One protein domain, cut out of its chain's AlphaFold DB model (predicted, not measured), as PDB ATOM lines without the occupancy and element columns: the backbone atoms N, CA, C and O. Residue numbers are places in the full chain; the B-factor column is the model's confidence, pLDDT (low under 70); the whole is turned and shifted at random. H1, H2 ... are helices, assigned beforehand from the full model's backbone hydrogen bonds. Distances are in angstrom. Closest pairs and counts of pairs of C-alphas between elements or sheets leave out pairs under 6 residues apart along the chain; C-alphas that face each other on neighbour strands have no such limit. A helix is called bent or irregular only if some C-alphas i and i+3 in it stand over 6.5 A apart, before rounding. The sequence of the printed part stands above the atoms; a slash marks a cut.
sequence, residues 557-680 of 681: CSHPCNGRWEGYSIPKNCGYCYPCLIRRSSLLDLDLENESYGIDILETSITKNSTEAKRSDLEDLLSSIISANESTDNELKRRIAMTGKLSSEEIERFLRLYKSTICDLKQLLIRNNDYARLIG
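What this domain is: This is residues 557 to 680 of the 681 residues of an uncharacterized protein of Ruminococcus sp. AF42-10 (UniProt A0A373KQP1). A long helix, H6, lies along one half of an elongated body, and H4 and H2 cross its second half to make a small crossed core. H7 folds back beside the last residues of H6, H5 lies across its beginning, and H1, with the long loop after it, lies at the far end of the body from H5. The printed part has 124 residues with seven named helices, H1 to H7 in chain order, and no named strand; it is all helix, with 75 residues in the helices. It is compact, with a radius of gyration of the C-alphas of 16.0 A, and spans 48 by 30 by 30 A.

How they stand to each other: H6, residues 648 to 669, is the hub and touches four helices. With residues 661 to 668 alone it touches H2, residues 578 to 586, about perpendicular at 81 degrees; the closest C-alphas, of Ser 585 and Asp 664, are 5.2 A apart. H4, residues 612 to 630, touches H6 with residues 625 to 628 alone, opposite ways at a steep tilt of 61 degrees; the closest C-alphas, of Ile 625 and Ile 662, are 6.2 A apart. H4 touches H2 with residues 617 to 621 alone, the same way at a steep tilt of 56 degrees; the closest C-alphas, of Tyr 578 and Asp 617, are 5.4 A apart. H7, residues 673 to 679, forms a helical hairpin with H6, opposite ways at a shallow tilt of 24 degrees; the closest C-alphas, of Leu 669 and Tyr 675, are 5.8 A apart. H7 also touches H4, the closest C-alphas being those of Ile 626 and Ile 679, 5.6 A. H5, residues 633 to 641, touches H6, only just about perpendicular at 70.1 degrees, with Lys 637 and Ile 651 closest, their C-alphas 6.2 A apart. H1, residues 562 to 565, and H3, residues 604 to 608, touch no helix. Each O i to N i+4 pair is within hydrogen-bond range in H2, H3, H5, H6 and H7; in H4 it is 13 of 15, and H1 is too short for such a pair.

Where its parts are: H6 is 31.1 A long, from C-alpha 648 at (204.695, 145.712, 152.175) to C-alpha 669 at (195.170, 135.790, 124.311). H4 is 25.8 A long and only just irregular: C-alphas 614 and 617 are 6.7 A apart. H1 begins at C-alpha 562, (188.540, 114.074, 132.691).

The domain as a whole: The C-alphas farthest apart, those of Gly 567 and Ser 648, are 48.5 A apart. The printed part has no cut. The links H1 to H2 and H2 to H3 are long, with 12 and 17 residues. The mean pLDDT of the printed part is 85.2; residues 565 to 567, 606, 608 to 609 and 612 to 613 are under 70.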
ATOM      1  N   CYS A 557     197.481 120.561 134.892       90.44
ATOM      2  CA  CYS A 557     196.016 120.554 134.914       90.44
ATOM      3  C   CYS A 557     195.396 120.114 136.256       90.44
ATOM      4  O   CYS A 557     195.780 119.082 136.803       90.44
ATOM      5  N   SER A 558     194.345 120.809 136.719       84.62
ATOM      6  CA  SER A 558     193.510 120.380 137.864       84.62
ATOM      7  C   SER A 558     192.618 119.166 137.568       84.62
ATOM      8  O   SER A 558     192.101 118.535 138.486       84.62
ATOM      9  N   HIS A 559     192.406 118.842 136.288       83.44
ATOM     10  CA  HIS A 559     191.429 117.851 135.819       83.44
ATOM     11  C   HIS A 559     192.023 116.821 134.824       83.44
ATOM     12  O   HIS A 559     191.392 116.514 133.808       83.44
ATOM     13  N   PRO A 560     193.228 116.263 135.064       83.62
ATOM     14  CA  PRO A 560     194.021 115.581 134.033       83.62
ATOM     15  C   PRO A 560     193.431 114.248 133.553       83.62
ATOM     16  O   PRO A 560     193.835 113.734 132.513       83.62
ATOM     17  N   CYS A 561     192.479 113.684 134.300       83.38
ATOM     18  CA  CYS A 561     191.801 112.430 133.974       83.38
ATOM     19  C   CYS A 561     190.405 112.613 133.355       83.38
ATOM     20  O   CYS A 561     189.787 111.613 132.989       83.38
ATOM     21  N   ASN A 562     189.890 113.845 133.229       80.75
ATOM     22  CA  ASN A 562     188.540 114.074 132.691       80.75
ATOM     23  C   ASN A 562     188.441 113.728 131.194       80.75
ATOM     24  O   ASN A 562     187.384 113.288 130.749       80.75
ATOM     25  N   GLY A 563     189.553 113.813 130.456       72.38
ATOM     26  CA  GLY A 563     189.639 113.497 129.025       72.38
ATOM     27  C   GLY A 563     189.199 112.094 128.613       72.38
ATOM     28  O   GLY A 563     188.799 111.890 127.470       72.38
ATOM     29  N   ARG A 564     189.155 111.143 129.557       75.88
ATOM     30  CA  ARG A 564     188.604 109.795 129.331       75.88
ATOM     31  C   ARG A 564     187.148 109.800 128.845       75.88
ATOM     32  O   ARG A 564     186.721 108.846 128.211       75.88
ATOM     33  N   TRP A 565     186.389 110.850 129.167       69.94
ATOM     34  CA  TRP A 565     185.000 111.033 128.732       69.94
ATOM     35  C   TRP A 565     184.886 111.631 127.318       69.94
ATOM     36  O   TRP A 565     183.793 111.707 126.770       69.94
ATOM     37  N   GLU A 566     186.011 112.054 126.741       67.75
ATOM     38  CA  GLU A 566     186.135 112.782 125.470       67.75
ATOM     39  C   GLU A 566     187.089 112.066 124.492       67.75
ATOM     40  O   GLU A 566     187.496 112.628 123.481       67.75
ATOM     41  N   GLY A 567     187.463 110.817 124.792       67.56
ATOM     42  CA  GLY A 567     188.255 109.952 123.913       67.56
ATOM     43  C   GLY A 567     189.757 110.248 123.838       67.56
ATOM     44  O   GLY A 567     190.467 109.494 123.174       67.56
ATOM     45  N   TYR A 568     190.273 111.283 124.515       72.81
ATOM     46  CA  TYR A 568     191.712 111.574 124.530       72.81
ATOM     47  C   TYR A 568     192.470 110.872 125.666       72.81
ATOM     48  O   TYR A 568     191.903 110.449 126.677       72.81
ATOM     49  N   SER A 569     193.783 110.727 125.466       75.81
ATOM     50  CA  SER A 569     194.707 110.067 126.390       75.81
ATOM     51  C   SER A 569     194.703 110.699 127.787       75.81
ATOM     52  O   SER A 569     194.420 111.884 127.963       75.81
ATOM     53  N   ILE A 570     195.030 109.887 128.799       81.00
ATOM     54  CA  ILE A 570     195.147 110.324 130.195       81.00
ATOM     55  C   ILE A 570     196.524 109.948 130.775       81.00
ATOM     56  O   ILE A 570     196.952 108.805 130.604       81.00
ATOM     57  N   PRO A 571     197.200 110.855 131.504       87.19
ATOM     58  CA  PRO A 571     196.800 112.237 131.778       87.19
ATOM     59  C   PRO A 571     197.016 113.162 130.570       87.19
ATOM     60  O   PRO A 571     197.924 112.940 129.777       87.19
ATOM     61  N   LYS A 572     196.222 114.235 130.466       89.75
ATOM     62  CA  LYS A 572     196.460 115.322 129.497       89.75
ATOM     63  C   LYS A 572     196.149 116.688 130.110       89.75
ATOM     64  O   LYS A 572     195.257 116.819 130.951       89.75
ATOM     65  N   ASN A 573     196.869 117.724 129.679       92.12
ATOM     66  CA  ASN A 573     196.534 119.102 130.022       92.12
ATOM     67  C   ASN A 573     195.247 119.518 129.285       92.12
ATOM     68  O   ASN A 573     195.179 119.426 128.064       92.12
ATOM     69  N   CYS A 574     194.200 119.955 129.996       89.75
ATOM     70  CA  CYS A 574     192.887 120.163 129.365       89.75
ATOM     71  C   CYS A 574     192.786 121.450 128.525       89.75
ATOM     72  O   CYS A 574     191.902 121.548 127.683       89.75
ATOM     73  N   GLY A 575     193.683 122.416 128.747       89.31
ATOM     74  CA  GLY A 575     193.796 123.668 127.984       89.31
ATOM     75  C   GLY A 575     192.923 124.815 128.487       89.31
ATOM     76  O   GLY A 575     193.347 125.960 128.397       89.31
ATOM     77  N   TYR A 576     191.768 124.513 129.089       85.81
ATOM     78  CA  TYR A 576     190.786 125.515 129.527       85.81
ATOM     79  C   TYR A 576     190.811 125.859 131.028       85.81
ATOM     80  O   TYR A 576     190.339 126.926 131.402       85.81
ATOM     81  N   CYS A 577     191.306 124.976 131.908       87.25
ATOM     82  CA  CYS A 577     191.282 125.244 133.356       87.25
ATOM     83  C   CYS A 577     192.395 126.211 133.782       87.25
ATOM     84  O   CYS A 577     193.440 126.271 133.134       87.25
ATOM     85  N   TYR A 578     192.204 126.923 134.894       87.12
ATOM     86  CA  TYR A 578     193.072 128.026 135.320       87.12
ATOM     87  C   TYR A 578     194.580 127.662 135.330       87.12
ATOM     88  O   TYR A 578     195.350 128.343 134.648       87.12
ATOM     89  N   PRO A 579     195.043 126.537 135.923       89.69
ATOM     90  CA  PRO A 579     196.453 126.135 135.832       89.69
ATOM     91  C   PRO A 579     196.960 125.765 134.427       89.69
ATOM     92  O   PRO A 579     198.167 125.827 134.189       89.69
ATOM     93  N   CYS A 580     196.082 125.383 133.490       92.44
ATOM     94  CA  CYS A 580     196.445 125.211 132.078       92.44
ATOM     95  C   CYS A 580     196.601 126.558 131.363       92.44
ATOM     96  O   CYS A 580     197.502 126.686 130.542       92.44
ATOM     97  N   LEU A 581     195.784 127.562 131.688       92.12
ATOM     98  CA  LEU A 581     195.894 128.900 131.099       92.12
ATOM     99  C   LEU A 581     197.213 129.572 131.516       92.12
ATOM    100  O   LEU A 581     197.976 129.997 130.651       92.12
ATOM    101  N   ILE A 582     197.552 129.526 132.813       93.50
ATOM    102  CA  ILE A 582     198.852 129.996 133.336       93.50
ATOM    103  C   ILE A 582     200.032 129.183 132.767       93.50
ATOM    104  O   ILE A 582     201.114 129.724 132.558       93.50
ATOM    105  N   ARG A 583     199.849 127.880 132.486       94.69
ATOM    106  CA  ARG A 583     200.862 127.081 131.769       94.69
ATOM    107  C   ARG A 583     201.075 127.621 130.352       94.69
ATOM    108  O   ARG A 583     202.217 127.855 129.975       94.69
ATOM    109  N   ARG A 584     200.011 127.831 129.573       93.75
ATOM    110  CA  ARG A 584     200.131 128.270 128.172       93.75
ATOM    111  C   ARG A 584     200.820 129.624 128.035       93.75
ATOM    112  O   ARG A 584     201.653 129.772 127.150       93.75
ATOM    113  N   SER A 585     200.539 130.573 128.926       94.69
ATOM    114  CA  SER A 585     201.227 131.870 128.929       94.69
ATOM    115  C   SER A 585     202.691 131.787 129.383       94.69
ATOM    116  O   SER A 585     203.501 132.613 128.979       94.69
ATOM    117  N   SER A 586     203.070 130.763 130.156       95.62
ATOM    118  CA  SER A 586     204.470 130.532 130.552       95.62
ATOM    119  C   SER A 586     205.356 129.840 129.513       95.62
ATOM    120  O   SER A 586     206.558 129.749 129.725       95.62
ATOM    121  N   LEU A 587     204.779 129.343 128.415       95.12
ATOM    122  CA  LEU A 587     205.491 128.593 127.371       95.12
ATOM    123  C   LEU A 587     205.616 129.381 126.053       95.12
ATOM    124  O   LEU A 587     205.975 128.809 125.031       95.12
ATOM    125  N   LEU A 588     205.303 130.683 126.056       92.31
ATOM    126  CA  LEU A 588     205.218 131.511 124.841       92.31
ATOM    127  C   LEU A 588     206.552 131.694 124.099       92.31
ATOM    128  O   LEU A 588     206.513 132.040 122.917       92.31
ATOM    129  N   ASP A 589     207.678 131.458 124.779       90.56
ATOM    130  CA  ASP A 589     209.053 131.560 124.263       90.56
ATOM    131  C   ASP A 589     209.665 130.189 123.904       90.56
ATOM    132  O   ASP A 589     210.851 130.101 123.589       90.56
ATOM    133  N   LEU A 590     208.867 129.115 123.967       90.38
ATOM    134  CA  LEU A 590     209.239 127.754 123.573       90.38
ATOM    135  C   LEU A 590     208.475 127.305 122.321       90.38
ATOM    136  O   LEU A 590     207.501 127.928 121.896       90.38
ATOM    137  N   ASP A 591     208.908 126.183 121.744       82.06
ATOM    138  CA  ASP A 591     208.249 125.556 120.599       82.06
ATOM    139  C   ASP A 591     206.890 124.939 120.989       82.06
ATOM    140  O   ASP A 591     206.777 123.800 121.461       82.06
ATOM    141  N   LEU A 592     205.835 125.725 120.781       78.44
ATOM    142  CA  LEU A 592     204.456 125.358 121.088       78.44
ATOM    143  C   LEU A 592     203.912 124.194 120.241       78.44
ATOM    144  O   LEU A 592     202.881 123.646 120.628       78.44
ATOM    145  N   GLU A 593     204.565 123.769 119.150       77.88
ATOM    146  CA  GLU A 593     204.092 122.624 118.348       77.88
ATOM    147  C   GLU A 593     204.127 121.303 119.144       77.88
ATOM    148  O   GLU A 593     203.328 120.396 118.901       77.88
ATOM    149  N   ASN A 594     204.976 121.221 120.175       75.38
ATOM    150  CA  ASN A 594     205.070 120.066 121.076       75.38
ATOM    151  C   ASN A 594     203.954 120.017 122.146       75.38
ATOM    152  O   ASN A 594     203.773 118.994 122.811       75.38
ATOM    153  N   GLU A 595     203.198 121.101 122.357       84.38
ATOM    154  CA  GLU A 595     202.184 121.203 123.416       84.38
ATOM    155  C   GLU A 595     200.792 120.744 122.950       84.38
ATOM    156  O   GLU A 595     200.012 121.509 122.384       84.38
ATOM    157  N   SER A 596     200.404 119.507 123.277       86.00
ATOM    158  CA  SER A 596     199.053 119.013 122.975       86.00
ATOM    159  C   SER A 596     198.074 119.206 124.142       86.00
ATOM    160  O   SER A 596     198.203 118.573 125.194       86.00
ATOM    161  N   TYR A 597     197.020 119.998 123.927       89.44
ATOM    162  CA  TYR A 597     195.928 120.225 124.885       89.44
ATOM    163  C   TYR A 597     194.672 119.387 124.589       89.44
ATOM    164  O   TYR A 597     194.517 118.823 123.506       89.44
ATOM    165  N   GLY A 598     193.787 119.232 125.579       87.06
ATOM    166  CA  GLY A 598     192.480 118.575 125.414       87.06
ATOM    167  C   GLY A 598     191.491 119.415 124.596       87.06
ATOM    168  O   GLY A 598     190.801 118.884 123.734       87.06
ATOM    169  N   ILE A 599     191.470 120.725 124.846       86.44
ATOM    170  CA  ILE A 599     190.810 121.762 124.045       86.44
ATOM    171  C   ILE A 599     191.841 122.867 123.824       86.44
ATOM    172  O   ILE A 599     192.421 123.353 124.799       86.44
ATOM    173  N   ASP A 600     192.056 123.296 122.579       87.75
ATOM    174  CA  ASP A 600     192.745 124.561 122.344       87.75
ATOM    175  C   ASP A 600     191.755 125.718 122.546       87.75
ATOM    176  O   ASP A 600     190.706 125.773 121.906       87.75
ATOM    177  N   ILE A 601     192.075 126.638 123.461       87.75
ATOM    178  CA  ILE A 601     191.254 127.832 123.671       87.75
ATOM    179  C   ILE A 601     191.308 128.828 122.502       87.75
ATOM    180  O   ILE A 601     190.334 129.533 122.268       87.75
ATOM    181  N   LEU A 602     192.415 128.878 121.757       86.69
ATOM    182  CA  LEU A 602     192.627 129.811 120.650       86.69
ATOM    183  C   LEU A 602     191.799 129.434 119.409       86.69
ATOM    184  O   LEU A 602     191.607 130.274 118.532       86.69
ATOM    185  N   GLU A 603     191.241 128.222 119.354       84.81
ATOM    186  CA  GLU A 603     190.229 127.831 118.373       84.81
ATOM    187  C   GLU A 603     188.820 128.180 118.884       84.81
ATOM    188  O   GLU A 603     188.154 127.387 119.558       84.81
ATOM    189  N   THR A 604     188.318 129.376 118.545       72.38
ATOM    190  CA  THR A 604     187.014 129.839 119.059       72.38
ATOM    191  C   THR A 604     185.802 129.039 118.569       72.38
ATOM    192  O   THR A 604     184.720 129.172 119.136       72.38
ATOM    193  N   SER A 605     185.956 128.162 117.573       71.00
ATOM    194  CA  SER A 605     184.965 127.141 117.201       71.00
ATOM    195  C   SER A 605     184.846 126.033 118.258       71.00
ATOM    196  O   SER A 605     183.736 125.646 118.625       71.00
ATOM    197  N   ILE A 606     185.972 125.542 118.784       68.62
ATOM    198  CA  ILE A 606     186.010 124.479 119.796       68.62
ATOM    199  C   ILE A 606     185.527 125.023 121.144       68.62
ATOM    200  O   ILE A 606     184.712 124.376 121.807       68.62
ATOM    201  N   THR A 607     185.950 126.228 121.544       70.81
ATOM    202  CA  THR A 607     185.522 126.798 122.835       70.81
ATOM    203  C   THR A 607     184.039 127.147 122.876       70.81
ATOM    204  O   THR A 607     183.390 126.814 123.869       70.81
ATOM    205  N   LYS A 608     183.461 127.721 121.809       69.50
ATOM    206  CA  LYS A 608     182.013 128.017 121.739       69.50
ATOM    207  C   LYS A 608     181.150 126.748 121.833       69.50
ATOM    208  O   LYS A 608     180.094 126.786 122.455       69.50
ATOM    209  N   ASN A 609     181.640 125.616 121.321       69.06
ATOM    210  CA  ASN A 609     180.995 124.301 121.445       69.06
ATOM    211  C   ASN A 609     181.270 123.582 122.786       69.06
ATOM    212  O   ASN A 609     180.723 122.506 123.033       69.06
ATOM    213  N   SER A 610     182.114 124.139 123.660       74.19
ATOM    214  CA  SER A 610     182.449 123.536 124.954       74.19
ATOM    215  C   SER A 610     181.455 123.926 126.058       74.19
ATOM    216  O   SER A 610     180.832 124.992 126.032       74.19
ATOM    217  N   THR A 611     181.290 123.042 127.048       75.25
ATOM    218  CA  THR A 611     180.325 123.242 128.135       75.25
ATOM    219  C   THR A 611     180.701 124.424 129.034       75.25
ATOM    220  O   THR A 611     181.872 124.712 129.264       75.25
ATOM    221  N   GLU A 612     179.685 125.071 129.603       69.12
ATOM    222  CA  GLU A 612     179.773 126.178 130.571       69.12
ATOM    223  C   GLU A 612     180.826 125.936 131.677       69.12
ATOM    224  O   GLU A 612     181.692 126.769 131.935       69.12
ATOM    225  N   ALA A 613     180.846 124.727 132.252       68.81
ATOM    226  CA  ALA A 613     181.810 124.323 133.280       68.81
ATOM    227  C   ALA A 613     183.278 124.236 132.801       68.81
ATOM    228  O   ALA A 613     184.181 124.146 133.632       68.81
ATOM    229  N   LYS A 614     183.530 124.239 131.484       75.88
ATOM    230  CA  LYS A 614     184.871 124.337 130.884       75.88
ATOM    231  C   LYS A 614     185.242 125.779 130.559       75.88
ATOM    232  O   LYS A 614     186.382 126.163 130.790       75.88
ATOM    233  N   ARG A 615     184.292 126.574 130.053       77.88
ATOM    234  CA  ARG A 615     184.535 127.985 129.714       77.88
ATOM    235  C   ARG A 615     184.737 128.872 130.938       77.88
ATOM    236  O   ARG A 615     185.556 129.780 130.875       77.88
ATOM    237  N   SER A 616     184.091 128.560 132.060       78.19
ATOM    238  CA  SER A 616     184.135 129.402 133.257       78.19
ATOM    239  C   SER A 616     185.546 129.778 133.738       78.19
ATOM    240  O   SER A 616     185.742 130.932 134.079       78.19
ATOM    241  N   ASP A 617     186.531 128.873 133.778       81.75
ATOM    242  CA  ASP A 617     187.890 129.241 134.238       81.75
ATOM    243  C   ASP A 617     188.577 130.252 133.293       81.75
ATOM    244  O   ASP A 617     189.427 131.021 133.738       81.75
ATOM    245  N   LEU A 618     188.198 130.269 132.008       83.94
ATOM    246  CA  LEU A 618     188.666 131.226 131.002       83.94
ATOM    247  C   LEU A 618     187.873 132.541 131.053       83.94
ATOM    248  O   LEU A 618     188.463 133.607 130.939       83.94
ATOM    249  N   GLU A 619     186.557 132.479 131.250       82.81
ATOM    250  CA  GLU A 619     185.679 133.654 131.381       82.81
ATOM    251  C   GLU A 619     185.976 134.435 132.674       82.81
ATOM    252  O   GLU A 619     186.094 135.663 132.643       82.81
ATOM    253  N   ASP A 620     186.214 133.722 133.782       82.69
ATOM    254  CA  ASP A 620     186.684 134.286 135.052       82.69
ATOM    255  C   ASP A 620     188.073 134.948 134.872       82.69
ATOM    256  O   ASP A 620     188.308 136.048 135.375       82.69
ATOM    257  N   LEU A 621     188.985 134.330 134.103       86.88
ATOM    258  CA  LEU A 621     190.329 134.868 133.846       86.88
ATOM    259  C   LEU A 621     190.320 136.090 132.917       86.88
ATOM    260  O   LEU A 621     191.026 137.059 133.189       86.88
ATOM    261  N   LEU A 622     189.501 136.082 131.863       86.31
ATOM    262  CA  LEU A 622     189.272 137.247 131.002       86.31
ATOM    263  C   LEU A 622     188.744 138.426 131.831       86.31
ATOM    264  O   LEU A 622     189.276 139.530 131.724       86.31
ATOM    265  N   SER A 623     187.784 138.188 132.734       82.56
ATOM    266  CA  SER A 623     187.326 139.211 133.682       82.56
ATOM    267  C   SER A 623     188.461 139.703 134.593       82.56
ATOM    268  O   SER A 623     188.614 140.911 134.775       82.56
ATOM    269  N   SER A 624     189.308 138.808 135.113       85.44
ATOM    270  CA  SER A 624     190.464 139.180 135.946       85.44
ATOM    271  C   SER A 624     191.483 140.058 135.208       85.44
ATOM    272  O   SER A 624     192.045 140.969 135.814       85.44
ATOM    273  N   ILE A 625     191.708 139.816 133.911       88.44
ATOM    274  CA  ILE A 625     192.623 140.600 133.061       88.44
ATOM    275  C   ILE A 625     192.049 141.988 132.775       88.44
ATOM    276  O   ILE A 625     192.759 142.975 132.935       88.44
ATOM    277  N   ILE A 626     190.763 142.082 132.419       84.81
ATOM    278  CA  ILE A 626     190.096 143.375 132.200       84.81
ATOM    279  C   ILE A 626     190.131 144.195 133.501       84.81
ATOM    280  O   ILE A 626     190.597 145.330 133.496       84.81
ATOM    281  N   SER A 627     189.789 143.577 134.642       83.56
ATOM    282  CA  SER A 627     189.892 144.216 135.965       83.56
ATOM    283  C   SER A 627     191.313 144.687 136.289       83.56
ATOM    284  O   SER A 627     191.477 145.763 136.856       83.56
ATOM    285  N   ALA A 628     192.340 143.912 135.935       87.50
ATOM    286  CA  ALA A 628     193.736 144.280 136.162       87.50
ATOM    287  C   ALA A 628     194.216 145.448 135.281       87.50
ATOM    288  O   ALA A 628     195.147 146.140 135.680       87.50
ATOM    289  N   ASN A 629     193.591 145.674 134.120       85.25
ATOM    290  CA  ASN A 629     193.842 146.845 133.271       85.25
ATOM    291  C   ASN A 629     193.127 148.103 133.793       85.25
ATOM    292  O   ASN A 629     193.623 149.209 133.614       85.25
ATOM    293  N   GLU A 630     191.945 147.923 134.388       86.44
ATOM    294  CA  GLU A 630     191.104 148.995 134.940       86.44
ATOM    295  C   GLU A 630     191.577 149.472 136.327       86.44
ATOM    296  O   GLU A 630     191.280 150.599 136.711       86.44
ATOM    297  N   SER A 631     192.295 148.624 137.079       86.25
ATOM    298  CA  SER A 631     192.760 148.913 138.446       86.25
ATOM    299  C   SER A 631     194.051 149.736 138.465       86.25
ATOM    300  O   SER A 631     195.008 149.428 137.753       86.25
ATOM    301  N   THR A 632     194.138 150.698 139.380       89.12
ATOM    302  CA  THR A 632     195.404 151.321 139.784       89.12
ATOM    303  C   THR A 632     196.281 150.355 140.589       89.12
ATOM    304  O   THR A 632     195.806 149.386 141.190       89.12
ATOM    305  N   ASP A 633     197.578 150.656 140.680       88.56
ATOM    306  CA  ASP A 633     198.510 149.867 141.494       88.56
ATOM    307  C   ASP A 633     198.117 149.859 142.979       88.56
ATOM    308  O   ASP A 633     198.273 148.830 143.629       88.56
ATOM    309  N   ASN A 634     197.527 150.936 143.508       82.44
ATOM    310  CA  ASN A 634     197.064 150.989 144.899       82.44
ATOM    311  C   ASN A 634     195.855 150.068 145.147       82.44
ATOM    312  O   ASN A 634     195.820 149.367 146.159       82.44
ATOM    313  N   GLU A 635     194.898 149.997 144.218       82.56
ATOM    314  CA  GLU A 635     193.781 149.041 144.296       82.56
ATOM    315  C   GLU A 635     194.276 147.592 144.183       82.56
ATOM    316  O   GLU A 635     193.807 146.713 144.910       82.56
ATOM    317  N   LEU A 636     195.274 147.334 143.329       88.38
ATOM    318  CA  LEU A 636     195.921 146.023 143.246       88.38
ATOM    319  C   LEU A 636     196.669 145.669 144.542       88.38
ATOM    320  O   LEU A 636     196.496 144.551 145.025       88.38
ATOM    321  N   LYS A 637     197.422 146.595 145.156       87.94
ATOM    322  CA  LYS A 637     198.072 146.381 146.466       87.94
ATOM    323  C   LYS A 637     197.052 146.041 147.555       87.94
ATOM    324  O   LYS A 637     197.238 145.040 148.244       87.94
ATOM    325  N   ARG A 638     195.947 146.798 147.666       81.50
ATOM    326  CA  ARG A 638     194.853 146.507 148.618       81.50
ATOM    327  C   ARG A 638     194.281 145.100 148.392       81.50
ATOM    328  O   ARG A 638     194.212 144.307 149.325       81.50
ATOM    329  N   ARG A 639     193.963 144.736 147.142       83.75
ATOM    330  CA  ARG A 639     193.477 143.385 146.786       83.75
ATOM    331  C   ARG A 639     194.475 142.277 147.140       83.75
ATOM    332  O   ARG A 639     194.052 141.228 147.618       83.75
ATOM    333  N   ILE A 640     195.771 142.499 146.918       88.81
ATOM    334  CA  ILE A 640     196.850 141.566 147.279       88.81
ATOM    335  C   ILE A 640     196.936 141.405 148.801       88.81
ATOM    336  O   ILE A 640     196.974 140.281 149.288       88.81
ATOM    337  N   ALA A 641     196.890 142.494 149.568       83.44
ATOM    338  CA  ALA A 641     196.962 142.440 151.028       83.44
ATOM    339  C   ALA A 641     195.775 141.706 151.687       83.44
ATOM    340  O   ALA A 641     195.903 141.184 152.794       83.44
ATOM    341  N   MET A 642     194.628 141.610 151.006       78.25
ATOM    342  CA  MET A 642     193.452 140.869 151.484       78.25
ATOM    343  C   MET A 642     193.519 139.345 151.232       78.25
ATOM    344  O   MET A 642     192.626 138.613 151.663       78.25
ATOM    345  N   THR A 643     194.568 138.800 150.591       80.38
ATOM    346  CA  THR A 643     194.724 137.329 150.468       80.38
ATOM    347  C   THR A 643     195.184 136.666 151.772       80.38
ATOM    348  O   THR A 643     194.886 135.487 152.012       80.38
ATOM    349  N   GLY A 644     195.877 137.411 152.636       79.38
ATOM    350  CA  GLY A 644     196.356 137.016 153.963       79.38
ATOM    351  C   GLY A 644     197.457 137.960 154.457       79.38
ATOM    352  O   GLY A 644     197.889 138.838 153.719       79.38
ATOM    353  N   LYS A 645     197.952 137.765 155.687       84.06
ATOM    354  CA  LYS A 645     198.946 138.667 156.300       84.06
ATOM    355  C   LYS A 645     200.301 138.615 155.579       84.06
ATOM    356  O   LYS A 645     201.079 137.666 155.758       84.06
ATOM    357  N   LEU A 646     200.555 139.644 154.775       86.56
ATOM    358  CA  LEU A 646     201.755 139.910 153.979       86.56
ATOM    359  C   LEU A 646     202.365 141.246 154.433       86.56
ATOM    360  O   LEU A 646     201.613 142.142 154.805       86.56
ATOM    361  N   SER A 647     203.691 141.394 154.388       86.81
ATOM    362  CA  SER A 647     204.328 142.712 154.571       86.81
ATOM    363  C   SER A 647     204.369 143.503 153.259       86.81
ATOM    364  O   SER A 647     204.243 142.923 152.179       86.81
ATOM    365  N   SER A 648     204.601 144.814 153.334       83.56
ATOM    366  CA  SER A 648     204.695 145.712 152.175       83.56
ATOM    367  C   SER A 648     205.717 145.231 151.132       83.56
ATOM    368  O   SER A 648     205.411 145.195 149.941       83.56
ATOM    369  N   GLU A 649     206.879 144.708 151.552       90.00
ATOM    370  CA  GLU A 649     207.854 144.107 150.622       90.00
ATOM    371  C   GLU A 649     207.265 142.909 149.851       90.00
ATOM    372  O   GLU A 649     207.478 142.768 148.646       90.00
ATOM    373  N   GLU A 650     206.488 142.049 150.516       92.94
ATOM    374  CA  GLU A 650     205.808 140.934 149.853       92.94
ATOM    375  C   GLU A 650     204.701 141.436 148.919       92.94
ATOM    376  O   GLU A 650     204.584 140.930 147.804       92.94
ATOM    377  N   ILE A 651     203.934 142.450 149.334       92.00
ATOM    378  CA  ILE A 651     202.863 143.072 148.540       92.00
ATOM    379  C   ILE A 651     203.428 143.678 147.246       92.00
ATOM    380  O   ILE A 651     202.894 143.399 146.174       92.00
ATOM    381  N   GLU A 652     204.542 144.415 147.296       93.25
ATOM    382  CA  GLU A 652     205.203 144.968 146.101       93.25
ATOM    383  C   GLU A 652     205.763 143.870 145.185       93.25
ATOM    384  O   GLU A 652     205.599 143.894 143.957       93.25
ATOM    385  N   ARG A 653     206.383 142.838 145.774       96.06
ATOM    386  CA  ARG A 653     206.881 141.679 145.019       96.06
ATOM    387  C   ARG A 653     205.737 140.921 144.343       96.06
ATOM    388  O   ARG A 653     205.927 140.448 143.220       96.06
ATOM    389  N   PHE A 654     204.565 140.851 144.976       95.75
ATOM    390  CA  PHE A 654     203.340 140.298 144.401       95.75
ATOM    391  C   PHE A 654     202.672 141.221 143.375       95.75
ATOM    392  O   PHE A 654     202.146 140.709 142.392       95.75
ATOM    393  N   LEU A 655     202.748 142.548 143.515       95.56
ATOM    394  CA  LEU A 655     202.241 143.499 142.521       95.56
ATOM    395  C   LEU A 655     202.993 143.348 141.190       95.56
ATOM    396  O   LEU A 655     202.367 143.150 140.144       95.56
ATOM    397  N   ARG A 656     204.334 143.344 141.231       96.62
ATOM    398  CA  ARG A 656     205.184 143.081 140.053       96.62
ATOM    399  C   ARG A 656     204.862 141.723 139.431       96.62
ATOM    400  O   ARG A 656     204.701 141.623 138.216       96.62
ATOM    401  N   LEU A 657     204.733 140.689 140.262       96.00
ATOM    402  CA  LEU A 657     204.412 139.328 139.834       96.00
ATOM    403  C   LEU A 657     203.040 139.224 139.149       96.00
ATOM    404  O   LEU A 657     202.909 138.571 138.109       96.00
ATOM    405  N   TYR A 658     202.023 139.864 139.728       94.50
ATOM    406  CA  TYR A 658     200.660 139.876 139.217       94.50
ATOM    407  C   TYR A 658     200.606 140.600 137.871       94.50
ATOM    408  O   TYR A 658     200.199 140.001 136.877       94.50
ATOM    409  N   LYS A 659     201.130 141.832 137.798       95.00
ATOM    410  CA  LYS A 659     201.185 142.626 136.557       95.00
ATOM    411  C   LYS A 659     201.969 141.915 135.444       95.00
ATOM    412  O   LYS A 659     201.519 141.899 134.301       95.00
ATOM    413  N   SER A 660     203.086 141.258 135.771       95.69
ATOM    414  CA  SER A 660     203.855 140.462 134.804       95.69
ATOM    415  C   SER A 660     203.081 139.236 134.300       95.69
ATOM    416  O   SER A 660     202.995 139.038 133.091       95.69
ATOM    417  N   THR A 661     202.423 138.474 135.181       95.12
ATOM    418  CA  THR A 661     201.640 137.293 134.761       95.12
ATOM    419  C   THR A 661     200.389 137.680 133.955       95.12
ATOM    420  O   THR A 661     200.005 136.968 133.029       95.12
ATOM    421  N   ILE A 662     199.768 138.830 134.247       94.44
ATOM    422  CA  ILE A 662     198.689 139.401 133.424       94.44
ATOM    423  C   ILE A 662     199.211 139.788 132.028       94.44
ATOM    424  O   ILE A 662     198.531 139.526 131.037       94.44
ATOM    425  N   CYS A 663     200.431 140.327 131.915       94.62
ATOM    426  CA  CYS A 663     201.071 140.596 130.622       94.62
ATOM    427  C   CYS A 663     201.340 139.305 129.823       94.62
ATOM    428  O   CYS A 663     201.009 139.237 128.638       94.62
ATOM    429  N   ASP A 664     201.844 138.249 130.472       95.50
ATOM    430  CA  ASP A 664     202.023 136.930 129.844       95.50
ATOM    431  C   ASP A 664     200.690 136.377 129.307       95.50
ATOM    432  O   ASP A 664     200.610 135.843 128.200       95.50
ATOM    433  N   LEU A 665     199.607 136.537 130.074       94.19
ATOM    434  CA  LEU A 665     198.264 136.130 129.662       94.19
ATOM    435  C   LEU A 665     197.713 136.962 128.497       94.19
ATOM    436  O   LEU A 665     197.108 136.385 127.592       94.19
ATOM    437  N   LYS A 666     197.958 138.279 128.461       93.81
ATOM    438  CA  LYS A 666     197.645 139.109 127.286       93.81
ATOM    439  C   LYS A 666     198.352 138.579 126.039       93.81
ATOM    440  O   LYS A 666     197.688 138.319 125.041       93.81
ATOM    441  N   GLN A 667     199.662 138.333 126.112       94.19
ATOM    442  CA  GLN A 667     200.470 137.836 124.984       94.19
ATOM    443  C   GLN A 667     200.042 136.447 124.468       94.19
ATOM    444  O   GLN A 667     200.275 136.120 123.300       94.19
ATOM    445  N   LEU A 668     199.401 135.629 125.311       92.81
ATOM    446  CA  LEU A 668     198.716 134.407 124.884       92.81
ATOM    447  C   LEU A 668     197.396 134.722 124.162       92.81
ATOM    448  O   LEU A 668     197.136 134.173 123.093       92.81
ATOM    449  N   LEU A 669     196.551 135.570 124.752       90.81
ATOM    450  CA  LEU A 669     195.170 135.790 124.311       90.81
ATOM    451  C   LEU A 669     195.052 136.634 123.037       90.81
ATOM    452  O   LEU A 669     194.187 136.335 122.217       90.81
ATOM    453  N   ILE A 670     195.945 137.606 122.806       91.25
ATOM    454  CA  ILE A 670     195.962 138.404 121.561       91.25
ATOM    455  C   ILE A 670     196.231 137.567 120.299       91.25
ATOM    456  O   ILE A 670     196.007 138.035 119.187       91.25
ATOM    457  N   ARG A 671     196.655 136.302 120.450       89.94
ATOM    458  CA  ARG A 671     196.766 135.335 119.344       89.94
ATOM    459  C   ARG A 671     195.396 134.882 118.803       89.94
ATOM    460  O   ARG A 671     195.353 134.171 117.803       89.94
ATOM    461  N   ASN A 672     194.284 135.283 119.430       88.62
ATOM    462  CA  ASN A 672     192.922 135.104 118.930       88.62
ATOM    463  C   ASN A 672     192.174 136.456 118.875       88.62
ATOM    464  O   ASN A 672     192.036 137.146 119.884       88.62
ATOM    465  N   ASN A 673     191.627 136.798 117.704       85.12
ATOM    466  CA  ASN A 673     190.975 138.092 117.448       85.12
ATOM    467  C   ASN A 673     189.680 138.335 118.254       85.12
ATOM    468  O   ASN A 673     189.348 139.490 118.523       85.12
ATOM    469  N   ASP A 674     188.936 137.285 118.632       84.56
ATOM    470  CA  ASP A 674     187.766 137.438 119.511       84.56
ATOM    471  C   ASP A 674     188.227 137.807 120.933       84.56
ATOM    472  O   ASP A 674     187.595 138.630 121.593       84.56
ATOM    473  N   TYR A 675     189.334 137.220 121.407       87.06
ATOM    474  CA  TYR A 675     189.864 137.464 122.751       87.06
ATOM    475  C   TYR A 675     190.602 138.797 122.876       87.06
ATOM    476  O   TYR A 675     190.374 139.480 123.869       87.06
ATOM    477  N   ALA A 676     191.389 139.206 121.873       84.62
ATOM    478  CA  ALA A 676     192.005 140.539 121.803       84.62
ATOM    479  C   ALA A 676     190.951 141.649 122.013       84.62
ATOM    480  O   ALA A 676     190.997 142.401 122.991       84.62
ATOM    481  N   ARG A 677     189.877 141.607 121.209       83.00
ATOM    482  CA  ARG A 677     188.734 142.525 121.315       83.00
ATOM    483  C   ARG A 677     188.053 142.507 122.689       83.00
ATOM    484  O   ARG A 677     187.547 143.542 123.114       83.00
ATOM    485  N   LEU A 678     187.992 141.357 123.367       80.50
ATOM    486  CA  LEU A 678     187.384 141.256 124.702       80.50
ATOM    487  C   LEU A 678     188.260 141.855 125.812       80.50
ATOM    488  O   LEU A 678     187.702 142.311 126.806       80.50
ATOM    489  N   ILE A 679     189.589 141.858 125.662       82.81
ATOM    490  CA  ILE A 679     190.523 142.415 126.661       82.81
ATOM    491  C   ILE A 679     190.957 143.862 126.373       82.81
ATOM    492  O   ILE A 679     191.582 144.476 127.239       82.81
ATOM    493  N   GLY A 680     190.582 144.407 125.209       74.81
ATOM    494  CA  GLY A 680     190.834 145.797 124.811       74.81
ATOM    495  C   GLY A 680     192.105 146.013 123.982       74.81
ATOM    496  O   GLY A 680     192.654 147.111 124.025       74.81
TER     497      GLY A 680